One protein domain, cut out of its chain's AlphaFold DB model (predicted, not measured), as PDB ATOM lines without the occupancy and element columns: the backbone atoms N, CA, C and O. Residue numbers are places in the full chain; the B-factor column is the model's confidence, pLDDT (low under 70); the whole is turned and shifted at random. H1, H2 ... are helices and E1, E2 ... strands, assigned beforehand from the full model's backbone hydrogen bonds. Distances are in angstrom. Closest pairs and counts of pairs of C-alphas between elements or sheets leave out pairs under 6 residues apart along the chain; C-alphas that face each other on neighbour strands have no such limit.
ATOM      1  N   TYR A   4     -23.091  32.421  26.019       91.62
ATOM      2  CA  TYR A   4     -21.859  32.688  26.748       91.62
ATOM      3  C   TYR A   4     -21.011  33.725  26.017       91.62
ATOM      4  O   TYR A   4     -21.343  34.137  24.905       91.62
ATOM      5  N   LEU A   5     -19.900  34.134  26.625       91.75
ATOM      6  CA  LEU A   5     -18.823  34.852  25.948       91.75
ATOM      7  C   LEU A   5     -17.574  33.977  25.885       91.75
ATOM      8  O   LEU A   5     -17.330  33.159  26.773       91.75
ATOM      9  N   LEU A   6     -16.747  34.215  24.868       91.25
ATOM     10  CA  LEU A   6     -15.362  33.755  24.879       91.25
ATOM     11  C   LEU A   6     -14.532  34.650  25.807       91.25
ATOM     12  O   LEU A   6     -14.629  35.878  25.738       91.25
ATOM     13  N   THR A   7     -13.728  34.043  26.675       91.19
ATOM     14  CA  THR A   7     -12.890  34.762  27.644       91.19
ATOM     15  C   THR A   7     -11.657  35.372  26.982       91.19
ATOM     16  O   THR A   7     -11.249  34.988  25.885       91.19
ATOM     17  N   LYS A   8     -10.994  36.299  27.683       90.00
ATOM     18  CA  LYS A   8      -9.713  36.873  27.242       90.00
ATOM     19  C   LYS A   8      -8.664  35.789  26.951       90.00
ATOM     20  O   LYS A   8      -7.974  35.876  25.942       90.00
ATOM     21  N   LYS A   9      -8.636  34.723  27.762       92.62
ATOM     22  CA  LYS A   9      -7.730  33.573  27.612       92.62
ATOM     23  C   LYS A   9      -7.845  32.916  26.233       92.62
ATOM     24  O   LYS A   9      -6.831  32.543  25.648       92.62
ATOM     25  N   PHE A  10      -9.065  32.794  25.698       92.94
ATOM     26  CA  PHE A  10      -9.280  32.286  24.342       92.94
ATOM     27  C   PHE A  10      -8.585  33.188  23.312       92.94
ATOM     28  O   PHE A  10      -7.780  32.718  22.508       92.94
ATOM     29  N   TYR A  11      -8.853  34.494  23.359       90.75
ATOM     30  CA  TYR A  11      -8.298  35.440  22.390       90.75
ATOM     31  C   TYR A  11      -6.780  35.601  22.509       90.75
ATOM     32  O   TYR A  11      -6.118  35.749  21.490       90.75
ATOM     33  N   GLU A  12      -6.219  35.519  23.716       92.25
ATOM     34  CA  GLU A  12      -4.769  35.535  23.938       92.25
ATOM     35  C   GLU A  12      -4.103  34.296  23.326       92.25
ATOM     36  O   GLU A  12      -3.151  34.431  22.554       92.25
ATOM     37  N   LYS A  13      -4.650  33.097  23.581       93.62
ATOM     38  CA  LYS A  13      -4.139  31.841  23.006       93.62
ATOM     39  C   LYS A  13      -4.187  31.845  21.480       93.62
ATOM     40  O   LYS A  13      -3.257  31.372  20.832       93.62
ATOM     41  N   TYR A  14      -5.247  32.400  20.902       92.06
ATOM     42  CA  TYR A  14      -5.439  32.451  19.455       92.06
ATOM     43  C   TYR A  14      -5.116  33.820  18.837       92.06
ATOM     44  O   TYR A  14      -5.547  34.130  17.721       92.06
ATOM     45  N   SER A  15      -4.310  34.633  19.521       90.94
ATOM     46  CA  SER A  15      -3.923  35.991  19.105       90.94
ATOM     47  C   SER A  15      -3.238  36.050  17.738       90.94
ATOM     48  O   SER A  15      -3.372  37.054  17.042       90.94
ATOM     49  N   ASN A  16      -2.630  34.952  17.279       92.00
ATOM     50  CA  ASN A  16      -1.981  34.853  15.965       92.00
ATOM     51  C   ASN A  16      -2.821  34.127  14.890       92.00
ATOM     52  O   ASN A  16      -2.430  34.098  13.727       92.00
ATOM     53  N   CYS A  17      -3.996  33.584  15.232       90.94
ATOM     54  CA  CYS A  17      -4.874  32.888  14.278       90.94
ATOM     55  C   CYS A  17      -5.746  33.896  13.512       90.94
ATOM     56  O   CYS A  17      -6.508  34.642  14.130       90.94
ATOM     57  N   LYS A  18      -5.612  33.970  12.183       88.12
ATOM     58  CA  LYS A  18      -6.292  34.980  11.342       88.12
ATOM     59  C   LYS A  18      -7.755  34.626  11.065       88.12
ATOM     60  O   LYS A  18      -8.565  35.500  10.770       88.12
ATOM     61  N   GLU A  19      -8.085  33.348  11.172       86.25
ATOM     62  CA  GLU A  19      -9.402  32.769  10.936       86.25
ATOM     63  C   GLU A  19     -10.368  33.091  12.082       86.25
ATOM     64  O   GLU A  19     -11.574  33.254  11.864       86.25
ATOM     65  N   ILE A  20      -9.827  33.226  13.299       87.12
ATOM     66  CA  ILE A  20     -10.591  33.576  14.490       87.12
ATOM     67  C   ILE A  20     -10.988  35.041  14.446       87.12
ATOM     68  O   ILE A  20     -10.192  35.953  14.218       87.12
ATOM     69  N   LEU A  21     -12.267  35.261  14.713       80.25
ATOM     70  CA  LEU A  21     -12.848  36.578  14.700       80.25
ATOM     71  C   LEU A  21     -12.441  37.330  15.976       80.25
ATOM     72  O   LEU A  21     -12.907  37.026  17.070       80.25
ATOM     73  N   LYS A  22     -11.583  38.339  15.817       78.62
ATOM     74  CA  LYS A  22     -11.094  39.201  16.900       78.62
ATOM     75  C   LYS A  22     -11.797  40.549  16.823       78.62
ATOM     76  O   LYS A  22     -11.620  41.292  15.861       78.62
ATOM     77  N   LYS A  23     -12.624  40.863  17.820       72.75
ATOM     78  CA  LYS A  23     -13.126  42.225  18.042       72.75
ATOM     79  C   LYS A  23     -12.934  42.584  19.501       72.75
ATOM     80  O   LYS A  23     -13.744  42.209  20.342       72.75
ATOM     81  N   GLU A  24     -11.873  43.332  19.766       62.41
ATOM     82  CA  GLU A  24     -11.444  43.726  21.112       62.41
ATOM     83  C   GLU A  24     -12.556  44.444  21.892       62.41
ATOM     84  O   GLU A  24     -12.753  44.182  23.073       62.41
ATOM     85  N   ASN A  25     -13.374  45.243  21.200       60.56
ATOM     86  CA  ASN A  25     -14.426  46.054  21.821       60.56
ATOM     87  C   ASN A  25     -15.826  45.419  21.769       60.56
ATOM     88  O   ASN A  25     -16.812  46.066  22.122       60.56
ATOM     89  N   ARG A  26     -15.964  44.180  21.272       63.12
ATOM     90  CA  ARG A  26     -17.273  43.521  21.142       63.12
ATOM     91  C   ARG A  26     -17.139  42.006  21.305       63.12
ATOM     92  O   ARG A  26     -17.027  41.308  20.293       63.12
ATOM     93  N   PRO A  27     -17.180  41.485  22.544       66.06
ATOM     94  CA  PRO A  27     -17.185  40.047  22.752       66.06
ATOM     95  C   PRO A  27     -18.442  39.453  22.107       66.06
ATOM     96  O   PRO A  27     -19.544  39.996  22.219       66.06
ATOM     97  N   TYR A  28     -18.264  38.360  21.369       72.94
ATOM     98  CA  TYR A  28     -19.376  37.686  20.716       72.94
ATOM     99  C   TYR A  28     -20.132  36.846  21.727       72.94
ATOM    100  O   TYR A  28     -19.551  35.981  22.381       72.94
ATOM    101  N   THR A  29     -21.439  37.079  21.801       89.12
ATOM    102  CA  THR A  29     -22.358  36.112  22.383       89.12
ATOM    103  C   THR A  29     -22.288  34.841  21.546       89.12
ATOM    104  O   THR A  29     -22.518  34.881  20.336       89.12
ATOM    105  N   ILE A  30     -21.945  33.727  22.178       92.25
ATOM    106  CA  ILE A  30     -21.810  32.416  21.549       92.25
ATOM    107  C   ILE A  30     -22.875  31.459  22.077       92.25
ATOM    108  O   ILE A  30     -23.262  31.528  23.242       92.25
ATOM    109  N   CYS A  31     -23.324  30.551  21.222       93.62
ATOM    110  CA  CYS A  31     -24.028  29.340  21.620       93.62
ATOM    111  C   CYS A  31     -23.026  28.189  21.703       93.62
ATOM    112  O   CYS A  31     -22.183  28.057  20.814       93.62
ATOM    113  N   ILE A  32     -23.144  27.349  22.728       93.94
ATOM    114  CA  ILE A  32     -22.362  26.117  22.845       93.94
ATOM    115  C   ILE A  32     -23.191  24.940  22.340       93.94
ATOM    116  O   ILE A  32     -24.349  24.797  22.729       93.94
ATOM    117  N   ILE A  33     -22.601  24.106  21.486       94.25
ATOM    118  CA  ILE A  33     -23.172  22.815  21.086       94.25
ATOM    119  C   ILE A  33     -22.099  21.728  21.159       94.25
ATOM    120  O   ILE A  33     -20.925  22.009  20.930       94.25
ATOM    121  N   GLU A  34     -22.497  20.492  21.443       95.12
ATOM    122  CA  GLU A  34     -21.601  19.336  21.404       95.12
ATOM    123  C   GLU A  34     -21.990  18.420  20.241       95.12
ATOM    124  O   GLU A  34     -23.153  18.043  20.097       95.12
ATOM    125  N   ILE A  35     -21.017  18.076  19.396       95.19
ATOM    126  CA  ILE A  35     -21.182  17.131  18.287       95.19
ATOM    127  C   ILE A  35     -19.972  16.201  18.297       95.19
ATOM    128  O   ILE A  35     -18.840  16.670  18.253       95.19
ATOM    129  N   ASN A  36     -20.193  14.885  18.325       96.06
ATOM    130  CA  ASN A  36     -19.120  13.881  18.285       96.06
ATOM    131  C   ASN A  36     -18.015  14.118  19.334       96.06
ATOM    132  O   ASN A  36     -16.831  14.003  19.024       96.06
ATOM    133  N   LYS A  37     -18.403  14.457  20.573       95.56
ATOM    134  CA  LYS A  37     -17.493  14.785  21.692       95.56
ATOM    135  C   LYS A  37     -16.630  16.038  21.470       95.56
ATOM    136  O   LYS A  37     -15.674  16.265  22.208       95.56
ATOM    137  N   LEU A  38     -16.944  16.848  20.459       97.00
ATOM    138  CA  LEU A  38     -16.336  18.153  20.229       97.00
ATOM    139  C   LEU A  38     -17.314  19.244  20.651       97.00
ATOM    140  O   LEU A  38     -18.459  19.284  20.197       97.00
ATOM    141  N   THR A  39     -16.834  20.158  21.484       96.88
ATOM    142  CA  THR A  39     -17.591  21.331  21.912       96.88
ATOM    143  C   THR A  39     -17.338  22.474  20.945       96.88
ATOM    144  O   THR A  39     -16.198  22.896  20.770       96.88
ATOM    145  N   PHE A  40     -18.389  23.010  20.337       96.19
ATOM    146  CA  PHE A  40     -18.322  24.149  19.430       96.19
ATOM    147  C   PHE A  40     -18.921  25.391  20.077       96.19
ATOM    148  O   PHE A  40     -20.013  25.341  20.638       96.19
ATOM    149  N   ALA A  41     -18.238  26.522  19.930       94.81
ATOM    150  CA  ALA A  41     -18.775  27.846  20.189       94.81
ATOM    151  C   ALA A  41     -19.156  28.513  18.866       94.81
ATOM    152  O   ALA A  41     -18.302  28.763  18.016       94.81
ATOM    153  N   ILE A  42     -20.444  28.808  18.700       95.06
ATOM    154  CA  ILE A  42     -21.010  29.378  17.478       95.06
ATOM    155  C   ILE A  42     -21.441  30.815  17.765       95.06
ATOM    156  O   ILE A  42     -22.324  31.025  18.601       95.06
ATOM    157  N   PRO A  43     -20.851  31.821  17.104       92.81
ATOM    158  CA  PRO A  43     -21.159  33.209  17.398       92.81
ATOM    159  C   PRO A  43     -22.516  33.625  16.837       92.81
ATOM    160  O   PRO A  43     -22.877  33.311  15.700       92.81
ATOM    161  N   ILE A  44     -23.228  34.434  17.619       91.44
ATOM    162  CA  ILE A  44     -24.362  35.214  17.136       91.44
ATOM    163  C   ILE A  44     -23.821  36.425  16.383       91.44
ATOM    164  O   ILE A  44     -23.025  37.213  16.906       91.44
ATOM    165  N   ARG A  45     -24.271  36.609  15.146       90.31
ATOM    166  CA  ARG A  45     -23.850  37.711  14.284       90.31
ATOM    167  C   ARG A  45     -25.037  38.400  13.641       90.31
ATOM    168  O   ARG A  45     -26.079  37.805  13.407       90.31
ATOM    169  N   HIS A  46     -24.839  39.679  13.352       90.25
ATOM    170  CA  HIS A  46     -25.703  40.472  12.488       90.25
ATOM    171  C   HIS A  46     -25.101  40.527  11.081       90.25
ATOM    172  O   HIS A  46     -23.899  40.304  10.909       90.25
ATOM    173  N   ASN A  47     -25.935  40.885  10.105       91.50
ATOM    174  CA  ASN A  47     -25.564  41.068   8.704       91.50
ATOM    175  C   ASN A  47     -24.943  39.819   8.044       91.50
ATOM    176  O   ASN A  47     -23.962  39.901   7.307       91.50
ATOM    177  N   ILE A  48     -25.494  38.645   8.350       93.81
ATOM    178  CA  ILE A  48     -25.108  37.372   7.748       93.81
ATOM    179  C   ILE A  48     -25.718  37.263   6.344       93.81
ATOM    180  O   ILE A  48     -26.931  37.102   6.189       93.81
ATOM    181  N   ASN A  49     -24.860  37.286   5.323       94.62
ATOM    182  CA  ASN A  49     -25.258  37.269   3.909       94.62
ATOM    183  C   ASN A  49     -24.899  35.959   3.182       94.62
ATOM    184  O   ASN A  49     -24.913  35.908   1.958       94.62
ATOM    185  N   HIS A  50     -24.593  34.888   3.918       94.62
ATOM    186  CA  HIS A  50     -24.322  33.556   3.362       94.62
ATOM    187  C   HIS A  50     -25.313  32.508   3.883       94.62
ATOM    188  O   HIS A  50     -26.018  32.737   4.864       94.62
ATOM    189  N   LYS A  51     -25.338  31.332   3.242       95.50
ATOM    190  CA  LYS A  51     -26.251  30.224   3.583       95.50
ATOM    191  C   LYS A  51     -25.830  29.386   4.796       95.50
ATOM    192  O   LYS A  51     -26.655  28.694   5.374       95.50
ATOM    193  N   TYR A  52     -24.559  29.443   5.191       96.69
ATOM    194  CA  TYR A  52     -24.002  28.633   6.285       96.69
ATOM    195  C   TYR A  52     -24.314  29.226   7.672       96.69
ATOM    196  O   TYR A  52     -23.416  29.581   8.434       96.69
ATOM    197  N   SER A  53     -25.598  29.412   7.968       96.00
ATOM    198  CA  SER A  53     -26.076  30.034   9.205       96.00
ATOM    199  C   SER A  53     -27.525  29.670   9.493       96.00
ATOM    200  O   SER A  53     -28.308  29.531   8.554       96.00
ATOM    201  N   ILE A  54     -27.914  29.662  10.767       95.19
ATOM    202  CA  ILE A  54     -29.330  29.731  11.158       95.19
ATOM    203  C   ILE A  54     -29.670  31.190  11.426       95.19
ATOM    204  O   ILE A  54     -29.158  31.780  12.379       95.19
ATOM    205  N   LYS A  55     -30.538  31.770  10.597       93.81
ATOM    206  CA  LYS A  55     -31.054  33.129  10.782       93.81
ATOM    207  C   LYS A  55     -32.303  33.087  11.660       93.81
ATOM    208  O   LYS A  55     -33.162  32.239  11.456       93.81
ATOM    209  N   THR A  56     -32.390  33.987  12.633       88.19
ATOM    210  CA  THR A  56     -33.534  34.092  13.553       88.19
ATOM    211  C   THR A  56     -34.400  35.307  13.246       88.19
ATOM    212  O   THR A  56     -35.616  35.192  13.183       88.19
ATOM    213  N   PHE A  57     -33.784  36.469  13.021       87.88
ATOM    214  CA  PHE A  57     -34.474  37.704  12.656       87.88
ATOM    215  C   PHE A  57     -33.653  38.460  11.610       87.88
ATOM    216  O   PHE A  57     -32.490  38.797  11.852       87.88
ATOM    217  N   ASN A  58     -34.244  38.738  10.446       91.38
ATOM    218  CA  ASN A  58     -33.549  39.308   9.286       91.38
ATOM    219  C   ASN A  58     -32.248  38.536   8.970       91.38
ATOM    220  O   ASN A  58     -32.215  37.308   8.969       91.38
ATOM    221  N   ASN A  59     -31.147  39.251   8.730       92.94
ATOM    222  CA  ASN A  59     -29.816  38.678   8.528       92.94
ATOM    223  C   ASN A  59     -29.043  38.520   9.848       92.94
ATOM    224  O   ASN A  59     -27.831  38.730   9.884       92.94
ATOM    225  N   GLN A  60     -29.721  38.212  10.953       92.56
ATOM    226  CA  GLN A  60     -29.087  37.964  12.249       92.56
ATOM    227  C   GLN A  60     -29.302  36.518  12.684       92.56
ATOM    228  O   GLN A  60     -30.349  35.938  12.403       92.56
ATOM    229  N   GLY A  61     -28.327  35.937  13.377       93.75
ATOM    230  CA  GLY A  61     -28.435  34.575  13.891       93.75
ATOM    231  C   GLY A  61     -27.087  33.916  14.158       93.75
ATOM    232  O   GLY A  61     -26.096  34.603  14.397       93.75
ATOM    233  N   LEU A  62     -27.059  32.586  14.134       94.25
ATOM    234  CA  LEU A  62     -25.872  31.766  14.377       94.25
ATOM    235  C   LEU A  62     -25.057  31.609  13.090       94.25
ATOM    236  O   LEU A  62     -25.555  31.058  12.109       94.25
ATOM    237  N   ASP A  63     -23.807  32.073  13.094       94.00
ATOM    238  CA  ASP A  63     -22.890  31.983  11.949       94.00
ATOM    239  C   ASP A  63     -21.945  30.781  12.092       94.00
ATOM    240  O   ASP A  63     -20.965  30.824  12.840       94.00
ATOM    241  N   PHE A  64     -22.216  29.712  11.339       94.94
ATOM    242  CA  PHE A  64     -21.417  28.486  11.398       94.94
ATOM    243  C   PHE A  64     -20.039  28.628  10.753       94.94
ATOM    244  O   PHE A  64     -19.128  27.888  11.109       94.94
ATOM    245  N   THR A  65     -19.835  29.606   9.865       93.00
ATOM    246  CA  THR A  65     -18.519  29.846   9.239       93.00
ATOM    247  C   THR A  65     -17.489  30.398  10.221       93.00
ATOM    248  O   THR A  65     -16.304  30.487   9.901       93.00
ATOM    249  N   LYS A  66     -17.943  30.802  11.413       92.12
ATOM    250  CA  LYS A  66     -17.125  31.344  12.500       92.12
ATOM    251  C   LYS A  66     -17.181  30.495  13.762       92.12
ATOM    252  O   LYS A  66     -16.748  30.962  14.814       92.12
ATOM    253  N   ALA A  67     -17.726  29.283  13.670       94.50
ATOM    254  CA  ALA A  67     -17.694  28.344  14.773       94.50
ATOM    255  C   ALA A  67     -16.241  27.991  15.131       94.50
ATOM    256  O   ALA A  67     -15.394  27.838  14.252       94.50
ATOM    257  N   VAL A  68     -15.961  27.849  16.425       94.50
ATOM    258  CA  VAL A  68     -14.642  27.456  16.942       94.50
ATOM    259  C   VAL A  68     -14.783  26.275  17.892       94.50
ATOM    260  O   VAL A  68     -15.794  26.156  18.581       94.50
ATOM    261  N   ILE A  69     -13.774  25.404  17.946       95.50
ATOM    262  CA  ILE A  69     -13.742  24.280  18.890       95.50
ATOM    263  C   ILE A  69     -13.234  24.774  20.248       95.50
ATOM    264  O   ILE A  69     -12.233  25.485  20.335       95.50
ATOM    265  N   ILE A  70     -13.913  24.363  21.314       96.00
ATOM    266  CA  ILE A  70     -13.540  24.631  22.696       96.00
ATOM    267  C   ILE A  70     -12.834  23.407  23.268       96.00
ATOM    268  O   ILE A  70     -13.449  22.378  23.527       96.00
ATOM    269  N   ILE A  71     -11.529  23.553  23.483       95.94
ATOM    270  CA  ILE A  71     -10.662  22.518  24.065       95.94
ATOM    271  C   ILE A  71     -10.352  22.756  25.551       95.94
ATOM    272  O   ILE A  71      -9.762  21.905  26.204       95.94
ATOM    273  N   ASP A  72     -10.718  23.925  26.079       96.25
ATOM    274  CA  ASP A  72     -10.500  24.325  27.470       96.25
ATOM    275  C   ASP A  72     -11.751  25.053  27.971       96.25
ATOM    276  O   ASP A  72     -12.181  26.045  27.379       96.25
ATOM    277  N   LYS A  73     -12.338  24.573  29.074       93.69
ATOM    278  CA  LYS A  73     -13.536  25.178  29.678       93.69
ATOM    279  C   LYS A  73     -13.300  26.632  30.096       93.69
ATOM    280  O   LYS A  73     -14.227  27.429  30.025       93.69
ATOM    281  N   ALA A  74     -12.062  27.002  30.434       95.06
ATOM    282  CA  ALA A  74     -11.694  28.375  30.780       95.06
ATOM    283  C   ALA A  74     -11.800  29.358  29.597       95.06
ATOM    284  O   ALA A  74     -11.625  30.566  29.777       95.06
ATOM    285  N   PHE A  75     -12.057  28.875  28.379       94.12
ATOM    286  CA  PHE A  75     -12.358  29.726  27.227       94.12
ATOM    287  C   PHE A  75     -13.785  30.265  27.229       94.12
ATOM    288  O   PHE A  75     -14.058  31.206  26.491       94.12
ATOM    289  N   ILE A  76     -14.677  29.699  28.039       92.94
ATOM    290  CA  ILE A  76     -16.080  30.096  28.127       92.94
ATOM    291  C   ILE A  76     -16.293  30.846  29.447       92.94
ATOM    292  O   ILE A  76     -15.736  30.481  30.480       92.94
TER     293      ILE A  76
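What this domain is: This is residues 4 to 76 of the 90 residues of an uncharacterized protein of Fusobacterium nucleatum CTI-1 (UniProt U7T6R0). Look first for one strongly twisted, branched sheet, in which the long strand E2 runs through the middle: E1 pairs along one side of it, E5 and E4 pair with different parts of its other side, and E3 is joined on beyond E4. The single short helix H1 lies away from the sheet, and from it a long stretch without a named element, residues 14 to 28, loops back to E1. The printed part has 73 residues, with one named helix, H1, followed along the chain by five named strands, E1 to E5; the neighbour pairs E1 and E2, E2 and E4, E2 and E5, and E3 and E4 are antiparallel. The class is mostly strand, though under half of the residues, 33 of 73, are in named elements. The whole is compact, with a radius of gyration of the C-alphas of 12.2 A, and spans 33 by 31 by 20 A.

Where its parts are: Begin with E2, residues 38 to 45: find C-alpha 38 at (-16.336, 18.153, 20.229), from where the strand runs 21.8 A to C-alpha 45 at (-23.850, 37.711, 14.284). E1, residues 29 to 35, is 19.5 A long. E4 is residues 60 to 63, E3 is residues 53 to 57 and 11.9 A long, and E5 is residues 68 to 70, ending at C-alpha 70 at (-13.540, 24.631, 22.696). H1 is residues 8 to 13.

How they stand to each other: Start at E2, which has three neighbours. E1 lies on one side of it, and the two form an antiparallel hairpin at 149 degrees; look for N 33 and O 40, 3.0 A apart. On the other side, E5 lies beside residues 39 to 41, antiparallel at 134 degrees, with N 41 and O 68 2.8 A apart. E4 lies on that same side, beside residues 43 to 45, antiparallel at 154 degrees, with N 45 and O 61 2.8 A apart. E3 and E4 form another hairpin, antiparallel at 161 degrees, with N 56 and O 60 2.8 A apart. E1, E3 and E5 are edge strands. Residues 4 to 5 pair antiparallel with residues 29 to 30 of E1. H1 is not on the sheet, with 1 pair of C-alphas within 10 A; in H1 every O i to N i+4 pair is within hydrogen-bond range.

The domain as a whole: The two C-alphas farthest apart, those of Lys 13 and Asn 58, are 33.3 A from each other, while those of Tyr 4 and Ile 76 are 6.5 A apart. The printed part has no cut. The link from H1 to E1, 15 residues, is long. Mean pLDDT of the printed part is 90.5; look for values under 70 at residues 24 to 27, inside that link.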